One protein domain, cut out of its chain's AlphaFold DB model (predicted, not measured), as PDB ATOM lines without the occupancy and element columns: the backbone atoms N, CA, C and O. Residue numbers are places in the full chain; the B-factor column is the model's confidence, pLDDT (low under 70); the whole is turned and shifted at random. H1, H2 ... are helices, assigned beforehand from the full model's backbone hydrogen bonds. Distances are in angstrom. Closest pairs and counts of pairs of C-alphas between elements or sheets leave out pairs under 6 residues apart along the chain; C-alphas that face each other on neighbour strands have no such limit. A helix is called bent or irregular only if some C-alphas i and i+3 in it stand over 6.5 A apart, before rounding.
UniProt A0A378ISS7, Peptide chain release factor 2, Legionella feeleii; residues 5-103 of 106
ATOM      1  N   GLY A   5      48.093  -7.526  25.599       62.75
ATOM      2  CA  GLY A   5      47.841  -8.959  25.807       62.75
ATOM      3  C   GLY A   5      46.428  -9.247  26.316       62.75
ATOM      4  O   GLY A   5      45.683  -9.975  25.672       62.75
ATOM      5  N   ILE A   6      46.044  -8.615  27.430       60.09
ATOM      6  CA  ILE A   6      44.732  -8.829  28.062       60.09
ATOM      7  C   ILE A   6      43.575  -8.331  27.181       60.09
ATOM      8  O   ILE A   6      42.609  -9.049  26.964       60.09
ATOM      9  N   PHE A   7      43.736  -7.156  26.560       61.25
ATOM     10  CA  PHE A   7      42.725  -6.590  25.666       61.25
ATOM     11  C   PHE A   7      42.544  -7.409  24.378       61.25
ATOM     12  O   PHE A   7      41.430  -7.506  23.872       61.25
ATOM     13  N   ASP A   8      43.607  -8.024  23.844       78.50
ATOM     14  CA  ASP A   8      43.513  -8.895  22.663       78.50
ATOM     15  C   ASP A   8      42.848 -10.237  23.006       78.50
ATOM     16  O   ASP A   8      42.134 -10.786  22.171       78.50
ATOM     17  N   PHE A   9      43.021 -10.748  24.231       84.88
ATOM     18  CA  PHE A   9      42.302 -11.933  24.705       84.88
ATOM     19  C   PHE A   9      40.798 -11.680  24.833       84.88
ATOM     20  O   PHE A   9      40.022 -12.392  24.198       84.88
ATOM     21  N   ASP A  10      40.390 -10.650  25.584       86.44
ATOM     22  CA  ASP A  10      38.969 -10.340  25.795       86.44
ATOM     23  C   ASP A  10      38.255 -10.084  24.460       86.44
ATOM     24  O   ASP A  10      37.225 -10.696  24.185       86.44
ATOM     25  N   THR A  11      38.874  -9.298  23.570       89.44
ATOM     26  CA  THR A  11      38.334  -9.033  22.224       89.44
ATOM     27  C   THR A  11      38.174 -10.318  21.401       89.44
ATOM     28  O   THR A  11      37.173 -10.501  20.710       89.44
ATOM     29  N   LYS A  12      39.156 -11.234  21.439       90.62
ATOM     30  CA  LYS A  12      39.072 -12.505  20.695       90.62
ATOM     31  C   LYS A  12      38.027 -13.447  21.273       90.62
ATOM     32  O   LYS A  12      37.384 -14.151  20.499       90.62
ATOM     33  N   ARG A  13      37.864 -13.472  22.597       94.06
ATOM     34  CA  ARG A  13      36.827 -14.264  23.262       94.06
ATOM     35  C   ARG A  13      35.438 -13.743  22.900       94.06
ATOM     36  O   ARG A  13      34.611 -14.531  22.458       94.06
ATOM     37  N   GLU A  14      35.216 -12.433  22.982       95.44
ATOM     38  CA  GLU A  14      33.954 -11.810  22.559       95.44
ATOM     39  C   GLU A  14      33.643 -12.127  21.091       95.44
ATOM     40  O   GLU A  14      32.549 -12.592  20.770       95.44
ATOM     41  N   ARG A  15      34.631 -11.993  20.195       96.00
ATOM     42  CA  ARG A  15      34.443 -12.349  18.784       96.00
ATOM     43  C   ARG A  15      34.148 -13.839  18.586       96.00
ATOM     44  O   ARG A  15      33.343 -14.186  17.726       96.00
ATOM     45  N   LEU A  16      34.777 -14.726  19.359       97.00
ATOM     46  CA  LEU A  16      34.487 -16.161  19.306       97.00
ATOM     47  C   LEU A  16      33.027 -16.438  19.682       97.00
ATOM     48  O   LEU A  16      32.356 -17.184  18.972       97.00
ATOM     49  N   GLU A  17      32.524 -15.815  20.750       97.19
ATOM     50  CA  GLU A  17      31.125 -15.942  21.176       97.19
ATOM     51  C   GLU A  17      30.148 -15.446  20.102       97.19
ATOM     52  O   GLU A  17      29.136 -16.096  19.831       97.19
ATOM     53  N   GLU A  18      30.454 -14.321  19.452       96.81
ATOM     54  CA  GLU A  18      29.666 -13.808  18.329       96.81
ATOM     55  C   GLU A  18      29.642 -14.780  17.150       96.81
ATOM     56  O   GLU A  18      28.566 -15.126  16.667       96.81
ATOM     57  N   VAL A  19      30.808 -15.263  16.712       96.88
ATOM     58  CA  VAL A  19      30.926 -16.190  15.577       96.88
ATOM     59  C   VAL A  19      30.186 -17.499  15.856       96.88
ATOM     60  O   VAL A  19      29.521 -18.032  14.967       96.88
ATOM     61  N   VAL A  20      30.263 -18.018  17.086       96.69
ATOM     62  CA  VAL A  20      29.495 -19.200  17.506       96.69
ATOM     63  C   VAL A  20      27.995 -18.927  17.398       96.69
ATOM     64  O   VAL A  20      27.283 -19.707  16.767       96.69
ATOM     65  N   ARG A  21      27.522 -17.789  17.916       96.50
ATOM     66  CA  ARG A  21      26.106 -17.394  17.843       96.50
ATOM     67  C   ARG A  21      25.620 -17.214  16.402       96.50
ATOM     68  O   ARG A  21      24.500 -17.599  16.073       96.50
ATOM     69  N   GLU A  22      26.447 -16.640  15.528       95.38
ATOM     70  CA  GLU A  22      26.145 -16.513  14.098       95.38
ATOM     71  C   GLU A  22      26.017 -17.889  13.426       95.38
ATOM     72  O   GLU A  22      25.093 -18.102  12.641       95.38
ATOM     73  N   LEU A  23      26.894 -18.842  13.768       94.56
ATOM     74  CA  LEU A  23      26.870 -20.215  13.244       94.56
ATOM     75  C   LEU A  23      25.666 -21.041  13.730       94.56
ATOM     76  O   LEU A  23      25.203 -21.935  13.014       94.56
ATOM     77  N   GLU A  24      25.140 -20.745  14.918       93.81
ATOM     78  CA  GLU A  24      23.927 -21.370  15.465       93.81
ATOM     79  C   GLU A  24      22.640 -20.896  14.766       93.81
ATOM     80  O   GLU A  24      21.618 -21.586  14.796       93.81
ATOM     81  N   SER A  25      22.672 -19.739  14.098       92.69
ATOM     82  CA  SER A  25      21.527 -19.211  13.357       92.69
ATOM     83  C   SER A  25      21.221 -20.060  12.121       92.69
ATOM     84  O   SER A  25      22.046 -20.203  11.221       92.69
ATOM     85  N   SER A  26      19.992 -20.564  11.996       81.75
ATOM     86  CA  SER A  26      19.561 -21.363  10.834       81.75
ATOM     87  C   SER A  26      19.682 -20.621   9.494       81.75
ATOM     88  O   SER A  26      19.836 -21.253   8.448       81.75
ATOM     89  N   GLY A  27      19.666 -19.283   9.510       90.25
ATOM     90  CA  GLY A  27      19.805 -18.451   8.314       90.25
ATOM     91  C   GLY A  27      21.194 -18.505   7.671       90.25
ATOM     92  O   GLY A  27      21.291 -18.421   6.447       90.25
ATOM     93  N   VAL A  28      22.263 -18.705   8.452       90.19
ATOM     94  CA  VAL A  28      23.646 -18.696   7.933       90.19
ATOM     95  C   VAL A  28      23.913 -19.874   6.994       90.19
ATOM     96  O   VAL A  28      24.642 -19.752   6.013       90.19
ATOM     97  N   TRP A  29      23.240 -21.000   7.234       89.44
ATOM     98  CA  TRP A  29      23.356 -22.218   6.434       89.44
ATOM     99  C   TRP A  29      22.731 -22.086   5.042       89.44
ATOM    100  O   TRP A  29      23.006 -22.903   4.166       89.44
ATOM    101  N   SER A  30      21.945 -21.029   4.808       94.75
ATOM    102  CA  SER A  30      21.470 -20.667   3.467       94.75
ATOM    103  C   SER A  30      22.561 -20.009   2.608       94.75
ATOM    104  O   SER A  30      22.390 -19.897   1.396       94.75
ATOM    105  N   TYR A  31      23.692 -19.613   3.210       94.56
ATOM    106  CA  TYR A  31      24.824 -18.953   2.553       94.56
ATOM    107  C   TYR A  31      26.129 -19.735   2.815       94.56
ATOM    108  O   TYR A  31      26.894 -19.398   3.722       94.56
ATOM    109  N   PRO A  32      26.424 -20.786   2.022       93.38
ATOM    110  CA  PRO A  32      27.522 -21.718   2.302       93.38
ATOM    111  C   PRO A  32      28.907 -21.070   2.428       93.38
ATOM    112  O   PRO A  32      29.695 -21.473   3.281       93.38
ATOM    113  N   GLU A  33      29.209 -20.053   1.616       95.50
ATOM    114  CA  GLU A  33      30.494 -19.341   1.676       95.50
ATOM    115  C   GLU A  33      30.672 -18.581   2.997       95.50
ATOM    116  O   GLU A  33      31.755 -18.614   3.588       95.50
ATOM    117  N   GLN A  34      29.600 -17.956   3.494       94.19
ATOM    118  CA  GLN A  34      29.595 -17.249   4.775       94.19
ATOM    119  C   GLN A  34      29.752 -18.231   5.939       94.19
ATOM    120  O   GLN A  34      30.609 -18.026   6.796       94.19
ATOM    121  N   ALA A  35      28.991 -19.331   5.939       95.25
ATOM    122  CA  ALA A  35      29.115 -20.375   6.956       95.25
ATOM    123  C   ALA A  35      30.538 -20.966   6.992       95.25
ATOM    124  O   ALA A  35      31.111 -21.171   8.063       95.25
ATOM    125  N   GLN A  36      31.156 -21.182   5.826       96.50
ATOM    126  CA  GLN A  36      32.529 -21.678   5.742       96.50
ATOM    127  C   GLN A  36      33.552 -20.652   6.258       96.50
ATOM    128  O   GLN A  36      34.517 -21.030   6.925       96.50
ATOM    129  N   ALA A  37      33.362 -19.364   5.956       96.12
ATOM    130  CA  ALA A  37      34.218 -18.292   6.456       96.12
ATOM    131  C   ALA A  37      34.153 -18.183   7.986       96.12
ATOM    132  O   ALA A  37      35.200 -18.227   8.632       96.12
ATOM    133  N   LEU A  38      32.945 -18.165   8.554       96.81
ATOM    134  CA  LEU A  38      32.723 -18.163  10.001       96.81
ATOM    135  C   LEU A  38      33.287 -19.421  10.666       96.81
ATOM    136  O   LEU A  38      33.908 -19.338  11.718       96.81
ATOM    137  N   GLY A  39      33.160 -20.593  10.037       96.88
ATOM    138  CA  GLY A  39      33.755 -21.831  10.546       96.88
ATOM    139  C   GLY A  39      35.284 -21.774  10.638       96.88
ATOM    140  O   GLY A  39      35.861 -22.238  11.624       96.88
ATOM    141  N   ARG A  40      35.952 -21.174   9.640       97.12
ATOM    142  CA  ARG A  40      37.407 -20.941   9.674       97.12
ATOM    143  C   ARG A  40      37.787 -19.922  10.745       97.12
ATOM    144  O   ARG A  40      38.756 -20.152  11.464       97.12
ATOM    145  N   GLU A  41      37.032 -18.832  10.851       96.38
ATOM    146  CA  GLU A  41      37.246 -17.800  11.869       96.38
ATOM    147  C   GLU A  41      37.103 -18.384  13.283       96.38
ATOM    148  O   GLU A  41      38.014 -18.238  14.096       96.38
ATOM    149  N   ARG A  42      36.032 -19.150  13.541       97.38
ATOM    150  CA  ARG A  42      35.799 -19.862  14.807       97.38
ATOM    151  C   ARG A  42      36.999 -20.720  15.184       97.38
ATOM    152  O   ARG A  42      37.505 -20.590  16.288       97.38
ATOM    153  N   ALA A  43      37.478 -21.558  14.263       96.06
ATOM    154  CA  ALA A  43      38.596 -22.458  14.531       96.06
ATOM    155  C   ALA A  43      39.892 -21.703  14.877       96.06
ATOM    156  O   ALA A  43      40.649 -22.132  15.746       96.06
ATOM    157  N   GLN A  44      40.150 -20.570  14.215       91.81
ATOM    158  CA  GLN A  44      41.319 -19.735  14.504       91.81
ATOM    159  C   GLN A  44      41.208 -19.046  15.868       91.81
ATOM    160  O   GLN A  44      42.172 -19.052  16.633       91.81
ATOM    161  N   LEU A  45      40.041 -18.475  16.180       93.44
ATOM    162  CA  LEU A  45      39.787 -17.809  17.457       93.44
ATOM    163  C   LEU A  45      39.814 -18.803  18.620       93.44
ATOM    164  O   LEU A  45      40.522 -18.575  19.596       93.44
ATOM    165  N   GLU A  46      39.122 -19.935  18.485       95.38
ATOM    166  CA  GLU A  46      39.046 -20.999  19.489       95.38
ATOM    167  C   GLU A  46      40.433 -21.541  19.844       95.38
ATOM    168  O   GLU A  46      40.742 -21.705  21.023       95.38
ATOM    169  N   ALA A  47      41.307 -21.739  18.852       91.44
ATOM    170  CA  ALA A  47      42.675 -22.189  19.091       91.44
ATOM    171  C   ALA A  47      43.484 -21.195  19.943       91.44
ATOM    172  O   ALA A  47      44.272 -21.610  20.794       91.44
ATOM    173  N   VAL A  48      43.300 -19.889  19.728       89.81
ATOM    174  CA  VAL A  48      44.009 -18.844  20.484       89.81
ATOM    175  C   VAL A  48      43.420 -18.683  21.883       89.81
ATOM    176  O   VAL A  48      44.174 -18.701  22.855       89.81
ATOM    177  N   VAL A  49      42.096 -18.555  21.989       92.44
ATOM    178  CA  VAL A  49      41.379 -18.361  23.261       92.44
ATOM    179  C   VAL A  49      41.627 -19.545  24.192       92.44
ATOM    180  O   VAL A  49      42.144 -19.348  25.286       92.44
ATOM    181  N   THR A  50      41.402 -20.773  23.716       93.69
ATOM    182  CA  THR A  50      41.608 -21.991  24.518       93.69
ATOM    183  C   THR A  50      43.054 -22.124  24.997       93.69
ATOM    184  O   THR A  50      43.307 -22.573  26.114       93.69
ATOM    185  N   GLN A  51      44.035 -21.762  24.161       92.00
ATOM    186  CA  GLN A  51      45.437 -21.820  24.570       92.00
ATOM    187  C   GLN A  51      45.736 -20.805  25.677       92.00
ATOM    188  O   GLN A  51      46.441 -21.140  26.622       92.00
ATOM    189  N   LEU A  52      45.220 -19.580  25.564       91.25
ATOM    190  CA  LEU A  52      45.421 -18.542  26.573       91.25
ATOM    191  C   LEU A  52      44.729 -18.898  27.893       91.25
ATOM    192  O   LEU A  52      45.363 -18.782  28.935       91.25
ATOM    193  N   GLU A  53      43.502 -19.421  27.851       93.38
ATOM    194  CA  GLU A  53      42.783 -19.900  29.039       93.38
ATOM    195  C   GLU A  53      43.550 -21.006  29.768       93.38
ATOM    196  O   GLU A  53      43.715 -20.941  30.984       93.38
ATOM    197  N   LYS A  54      44.095 -21.982  29.028       94.69
ATOM    198  CA  LYS A  54      44.935 -23.039  29.610       94.69
ATOM    199  C   LYS A  54      46.171 -22.476  30.300       94.69
ATOM    200  O   LYS A  54      46.456 -22.871  31.420       94.69
ATOM    201  N   LEU A  55      46.881 -21.549  29.658       94.31
ATOM    202  CA  LEU A  55      48.060 -20.911  30.255       94.31
ATOM    203  C   LEU A  55      47.696 -20.123  31.514       94.31
ATOM    204  O   LEU A  55      48.415 -20.191  32.504       94.31
ATOM    205  N   THR A  56      46.580 -19.389  31.488       92.94
ATOM    206  CA  THR A  56      46.080 -18.661  32.658       92.94
ATOM    207  C   THR A  56      45.762 -19.610  33.809       92.94
ATOM    208  O   THR A  56      46.182 -19.335  34.931       92.94
ATOM    209  N   GLN A  57      45.090 -20.731  33.535       96.12
ATOM    210  CA  GLN A  57      44.796 -21.732  34.558       96.12
ATOM    211  C   GLN A  57      46.078 -22.366  35.107       96.12
ATOM    212  O   GLN A  57      46.259 -22.388  36.315       96.12
ATOM    213  N   SER A  58      47.013 -22.784  34.247       96.25
ATOM    214  CA  SER A  58      48.285 -23.364  34.692       96.25
ATOM    215  C   SER A  58      49.093 -22.406  35.569       96.25
ATOM    216  O   SER A  58      49.680 -22.832  36.554       96.25
ATOM    217  N   ILE A  59      49.107 -21.104  35.262       96.62
ATOM    218  CA  ILE A  59      49.774 -20.105  36.115       96.62
ATOM    219  C   ILE A  59      49.085 -19.995  37.481       96.62
ATOM    220  O   ILE A  59      49.775 -19.872  38.491       96.62
ATOM    221  N   ALA A  60      47.749 -20.024  37.522       97.56
ATOM    222  CA  ALA A  60      47.005 -20.000  38.779       97.56
ATOM    223  C   ALA A  60      47.301 -21.251  39.624       97.56
ATOM    224  O   ALA A  60      47.651 -21.121  40.794       97.56
ATOM    225  N   ASP A  61      47.273 -22.433  39.006       97.81
ATOM    226  CA  ASP A  61      47.575 -23.708  39.663       97.81
ATOM    227  C   ASP A  61      49.016 -23.727  40.207       97.81
ATOM    228  O   ASP A  61      49.252 -24.104  41.355       97.81
ATOM    229  N   LEU A  62      49.994 -23.252  39.423       98.06
ATOM    230  CA  LEU A  62      51.388 -23.134  39.864       98.06
ATOM    231  C   LEU A  62      51.566 -22.141  41.014       98.06
ATOM    232  O   LEU A  62      52.411 -22.362  41.879       98.06
ATOM    233  N   ALA A  63      50.793 -21.054  41.041       98.06
ATOM    234  CA  ALA A  63      50.829 -20.102  42.145       98.06
ATOM    235  C   ALA A  63      50.298 -20.729  43.445       98.06
ATOM    236  O   ALA A  63      50.894 -20.533  44.504       98.06
ATOM    237  N   GLU A  64      49.226 -21.522  43.369       98.19
ATOM    238  CA  GLU A  64      48.710 -22.278  44.516       98.19
ATOM    239  C   GLU A  64      49.723 -23.326  45.004       98.19
ATOM    240  O   GLU A  64      49.995 -23.412  46.205       98.19
ATOM    241  N   LEU A  65      50.342 -24.072  44.081       98.12
ATOM    242  CA  LEU A  65      51.389 -25.049  44.396       98.12
ATOM    243  C   LEU A  65      52.626 -24.399  45.020       98.12
ATOM    244  O   LEU A  65      53.181 -24.936  45.977       98.12
ATOM    245  N   PHE A  66      53.042 -23.236  44.518       98.31
ATOM    246  CA  PHE A  66      54.155 -22.480  45.086       98.31
ATOM    247  C   PHE A  66      53.885 -22.074  46.535       98.31
ATOM    248  O   PHE A  66      54.757 -22.231  47.389       98.31
ATOM    249  N   GLU A  67      52.689 -21.558  46.829       98.31
ATOM    250  CA  GLU A  67      52.342 -21.156  48.193       98.31
ATOM    251  C   GLU A  67      52.303 -22.352  49.150       98.31
ATOM    252  O   GLU A  67      52.796 -22.236  50.275       98.31
ATOM    253  N   LEU A  68      51.798 -23.505  48.697       98.19
ATOM    254  CA  LEU A  68      51.842 -24.745  49.472       98.19
ATOM    255  C   LEU A  68      53.289 -25.177  49.745       98.19
ATOM    256  O   LEU A  68      53.667 -25.308  50.909       98.19
ATOM    257  N   ALA A  69      54.112 -25.307  48.701       98.19
ATOM    258  CA  ALA A  69      55.510 -25.723  48.814       98.19
ATOM    259  C   ALA A  69      56.318 -24.789  49.727       98.19
ATOM    260  O   ALA A  69      57.080 -25.237  50.582       98.19
ATOM    261  N   ARG A  70      56.092 -23.476  49.614       97.88
ATOM    262  CA  ARG A  70      56.701 -22.472  50.491       97.88
ATOM    263  C   ARG A  70      56.264 -22.623  51.945       97.88
ATOM    264  O   ARG A  70      57.069 -22.389  52.837       97.88
ATOM    265  N   SER A  71      55.003 -22.969  52.200       98.19
ATOM    266  CA  SER A  71      54.502 -23.166  53.567       98.19
ATOM    267  C   SER A  71      55.066 -24.420  54.246       98.19
ATOM    268  O   SER A  71      55.105 -24.477  55.473       98.19
ATOM    269  N   GLU A  72      55.519 -25.390  53.451       98.00
ATOM    270  CA  GLU A  72      56.102 -26.656  53.905       98.00
ATOM    271  C   GLU A  72      57.643 -26.660  53.868       98.00
ATOM    272  O   GLU A  72      58.252 -27.677  54.196       98.00
ATOM    273  N   ASP A  73      58.278 -25.537  53.495       97.69
ATOM    274  CA  ASP A  73      59.723 -25.429  53.233       97.69
ATOM    275  C   ASP A  73      60.239 -26.497  52.230       97.69
ATOM    276  O   ASP A  73      61.381 -26.958  52.307       97.69
ATOM    277  N   ASP A  74      59.404 -26.900  51.259       98.50
ATOM    278  CA  ASP A  74      59.750 -27.889  50.229       98.50
ATOM    279  C   ASP A  74      60.487 -27.230  49.047       98.50
ATOM    280  O   ASP A  74      59.899 -26.822  48.040       98.50
ATOM    281  N   GLU A  75      61.814 -27.133  49.163       97.88
ATOM    282  CA  GLU A  75      62.674 -26.572  48.110       97.88
ATOM    283  C   GLU A  75      62.617 -27.355  46.785       97.88
ATOM    284  O   GLU A  75      62.809 -26.763  45.717       97.88
ATOM    285  N   SER A  76      62.338 -28.664  46.824       98.06
ATOM    286  CA  SER A  76      62.228 -29.479  45.610       98.06
ATOM    287  C   SER A  76      60.990 -29.079  44.820       98.06
ATOM    288  O   SER A  76      61.091 -28.786  43.629       98.06
ATOM    289  N   ALA A  77      59.840 -28.993  45.490       97.88
ATOM    290  CA  ALA A  77      58.593 -28.571  44.861       97.88
ATOM    291  C   ALA A  77      58.670 -27.121  44.349       97.88
ATOM    292  O   ALA A  77      58.179 -26.822  43.259       97.88
ATOM    293  N   ILE A  78      59.355 -26.222  45.068       98.44
ATOM    294  CA  ILE A  78      59.618 -24.853  44.590       98.44
ATOM    295  C   ILE A  78      60.433 -24.867  43.286       98.44
ATOM    296  O   ILE A  78      60.126 -24.117  42.354       98.44
ATOM    297  N   SER A  79      61.463 -25.715  43.201       98.12
ATOM    298  CA  SER A  79      62.272 -25.862  41.986       98.12
ATOM    299  C   SER A  79      61.453 -26.406  40.812       98.12
ATOM    300  O   SER A  79      61.617 -25.932  39.685       98.12
ATOM    301  N   ASP A  80      60.563 -27.366  41.061       98.12
ATOM    302  CA  ASP A  80      59.692 -27.938  40.029       98.12
ATOM    303  C   ASP A  80      58.709 -26.892  39.481       98.12
ATOM    304  O   ASP A  80      58.590 -26.735  38.262       98.12
ATOM    305  N   VAL A  81      58.097 -26.086  40.358       98.31
ATOM    306  CA  VAL A  81      57.236 -24.962  39.947       98.31
ATOM    307  C   VAL A  81      58.004 -23.951  39.092       98.31
ATOM    308  O   VAL A  81      57.502 -23.500  38.060       98.31
ATOM    309  N   ALA A  82      59.235 -23.603  39.478       97.75
ATOM    310  CA  ALA A  82      60.065 -22.679  38.705       97.75
ATOM    311  C   ALA A  82      60.403 -23.230  37.307       97.75
ATOM    312  O   ALA A  82      60.405 -22.479  36.325       97.75
ATOM    313  N   ALA A  83      60.660 -24.536  37.200       98.19
ATOM    314  CA  ALA A  83      60.917 -25.192  35.923       98.19
ATOM    315  C   ALA A  83      59.679 -25.176  35.012       98.19
ATOM    316  O   ALA A  83      59.798 -24.890  33.819       98.19
ATOM    317  N   GLU A  84      58.489 -25.428  35.559       97.69
ATOM    318  CA  GLU A  84      57.244 -25.398  34.788       97.69
ATOM    319  C   GLU A  84      56.872 -23.975  34.344       97.69
ATOM    320  O   GLU A  84      56.497 -23.756  33.187       97.69
ATOM    321  N   LEU A  85      57.088 -22.978  35.207       96.94
ATOM    322  CA  LEU A  85      56.885 -21.574  34.857       96.94
ATOM    323  C   LEU A  85      57.767 -21.150  33.669       96.94
ATOM    324  O   LEU A  85      57.283 -20.479  32.755       96.94
ATOM    325  N   ALA A  86      59.024 -21.605  33.612       97.12
ATOM    326  CA  ALA A  86      59.915 -21.331  32.482       97.12
ATOM    327  C   ALA A  86      59.401 -21.932  31.154       97.12
ATOM    328  O   ALA A  86      59.598 -21.353  30.080       97.12
ATOM    329  N   VAL A  87      58.710 -23.077  31.201       96.94
ATOM    330  CA  VAL A  87      58.054 -23.666  30.020       96.94
ATOM    331  C   VAL A  87      56.874 -22.802  29.567       96.94
ATOM    332  O   VAL A  87      56.722 -22.547  28.369       96.94
ATOM    333  N   ILE A  88      56.062 -22.308  30.503       95.00
ATOM    334  CA  ILE A  88      54.937 -21.408  30.211       95.00
ATOM    335  C   ILE A  88      55.429 -20.095  29.585       95.00
ATOM    336  O   ILE A  88      54.861 -19.642  28.588       95.00
ATOM    337  N   GLU A  89      56.520 -19.513  30.090       93.31
ATOM    338  CA  GLU A  89      57.124 -18.304  29.513       93.31
ATOM    339  C   GLU A  89      57.504 -18.493  28.034       93.31
ATOM    340  O   GLU A  89      57.210 -17.633  27.197       93.31
ATOM    341  N   GLN A  90      58.087 -19.643  27.678       94.38
ATOM    342  CA  GLN A  90      58.413 -19.986  26.285       94.38
ATOM    343  C   GLN A  90      57.154 -20.077  25.408       94.38
ATOM    344  O   GLN A  90      57.140 -19.602  24.267       94.38
ATOM    345  N   GLN A  91      56.072 -20.658  25.933       91.75
ATOM    346  CA  GLN A  91      54.799 -20.775  25.215       91.75
ATOM    347  C   GLN A  91      54.160 -19.401  24.966       91.75
ATOM    348  O   GLN A  91      53.703 -19.126  23.850       91.75
ATOM    349  N   VAL A  92      54.186 -18.516  25.967       90.31
ATOM    350  CA  VAL A  92      53.718 -17.127  25.842       90.31
ATOM    351  C   VAL A  92      54.554 -16.364  24.813       90.31
ATOM    352  O   VAL A  92      53.988 -15.728  23.923       90.31
ATOM    353  N   ALA A  93      55.885 -16.484  24.851       88.81
ATOM    354  CA  ALA A  93      56.765 -15.849  23.871       88.81
ATOM    355  C   ALA A  93      56.460 -16.306  22.430       88.81
ATOM    356  O   ALA A  93      56.411 -15.491  21.506       88.81
ATOM    357  N   GLY A  94      56.174 -17.597  22.230       88.81
ATOM    358  CA  GLY A  94      55.756 -18.132  20.932       88.81
ATOM    359  C   GLY A  94      54.403 -17.588  20.444       88.81
ATOM    360  O   GLY A  94      54.214 -17.359  19.245       88.81
ATOM    361  N   LEU A  95      53.450 -17.353  21.350       86.88
ATOM    362  CA  LEU A  95      52.174 -16.700  21.028       86.88
ATOM    363  C   LEU A  95      52.366 -15.228  20.651       86.88
ATOM    364  O   LEU A  95      51.827 -14.785  19.635       86.88
ATOM    365  N   GLU A  96      53.176 -14.490  21.412       84.88
ATOM    366  CA  GLU A  96      53.507 -13.100  21.096       84.88
ATOM    367  C   GLU A  96      54.212 -12.980  19.741       84.88
ATOM    368  O   GLU A  96      53.880 -12.091  18.954       84.88
ATOM    369  N   PHE A  97      55.129 -13.900  19.432       85.81
ATOM    370  CA  PHE A  97      55.784 -13.954  18.131       85.81
ATOM    371  C   PHE A  97      54.755 -14.140  17.010       85.81
ATOM    372  O   PHE A  97      54.693 -13.328  16.090       85.81
ATOM    373  N   ARG A  98      53.871 -15.142  17.109       83.38
ATOM    374  CA  ARG A  98      52.810 -15.347  16.106       83.38
ATOM    375  C   ARG A  98      51.942 -14.100  15.915       83.38
ATOM    376  O   ARG A  98      51.683 -13.732  14.774       83.38
ATOM    377  N   ARG A  99      51.566 -13.412  16.999       82.00
ATOM    378  CA  ARG A  99      50.799 -12.155  16.955       82.00
ATOM    379  C   ARG A  99      51.545 -11.025  16.234       82.00
ATOM    380  O   ARG A  99      50.935 -10.277  15.479       82.00
ATOM    381  N   MET A 100      52.854 -10.882  16.452       81.56
ATOM    382  CA  MET A 100      53.660  -9.854  15.774       81.56
ATOM    383  C   MET A 100      53.769 -10.088  14.260       81.56
ATOM    384  O   MET A 100      53.918  -9.128  13.504       81.56
ATOM    385  N   PHE A 101      53.696 -11.345  13.811       75.00
ATOM    386  CA  PHE A 101      53.879 -11.717  12.404       75.00
ATOM    387  C   PHE A 101      52.577 -12.040  11.656       75.00
ATOM    388  O   PHE A 101      52.582 -12.030  10.427       75.00
ATOM    389  N   SER A 102      51.446 -12.223  12.344       67.81
ATOM    390  CA  SER A 102      50.133 -12.410  11.707       67.81
ATOM    391  C   SER A 102      49.617 -11.165  10.969       67.81
ATOM    392  O   SER A 102      48.673 -11.275  10.198       67.81
ATOM    393  N   GLY A 103      50.251  -9.999  11.153       54.38
ATOM    394  CA  GLY A 103      49.986  -8.774  10.386       54.38
ATOM    395  C   GLY A 103      50.901  -8.535   9.174       54.38
ATOM    396  O   GLY A 103      50.746  -7.514   8.512       54.38
TER     397      GLY A 103
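What this domain is: This is residues 5 to 103 of the 106 residues of the protein "Peptide chain release factor 2" of Legionella feeleii (UniProt A0A378ISS7). One long helix, H2, makes the long axis, and a shorter helix folds back over it from each end: H1 along its first half and H3 along its second half, so that two helical hairpins share H2. The hairpins are splayed, H1 crossing H2 at a steep slant and H3 opening away from H2 like a narrow V. The printed part has 99 residues with three named helices in the order H1, H2, H3 and no named strand, and the class is all helix. It is only just loose, close to extended, with a radius of gyration of the C-alphas of 18.8 A, and its outline is a rod of 63 by 28 by 19 A.

Where its parts are: The printed part begins with H1, residues 5 to 24, which runs 28.9 A from C-alpha 5 at (47.841, -8.959, 25.807) to C-alpha 24. A short link of 7 residues leads to H2, residues 32 to 71, the longest helix with 40 residues. H2 measures 57.9 A from C-alpha 32 at (27.522, -21.718, 2.302) to C-alpha 71. A tight link of 3 residues leads to H3, residues 75 to 101, which is 39.7 A long and ends with C-alpha 101 at (53.879, -11.717, 12.404).

How they stand to each other: H1 and H2 touch and form a helical hairpin, with the C-alphas of Leu 16 and Leu 45 closest at 5.9 A. They run opposite ways at a steep tilt of 44 degrees, and H2 touches H1 with residues 35 to 52 alone. H2 and H3 touch and form a second helical hairpin, with the C-alphas of Ala 69 and Ala 77 closest at 5.8 A. They run opposite ways at a shallow tilt of 25 degrees, and H2 touches H3 with residues 55 to 70 alone. H1 and H3 are apart, but only just: their closest C-alphas are 8.5 A from each other. In H1, H2 and H3 every O i to N i+4 pair is within hydrogen-bond range. No helix is bent or irregular.

The domain as a whole: The two C-alphas farthest apart, those of Ser 30 and Asp 73, are 62.9 A from each other, while the first and last printed C-alphas, of Gly 5 and Gly 103, are 15.6 A apart. The printed part has no cut, and neither link is long. The mean pLDDT of the printed part is 92.2, and it is under 70 at residues 5 to 7 and 102 to 103.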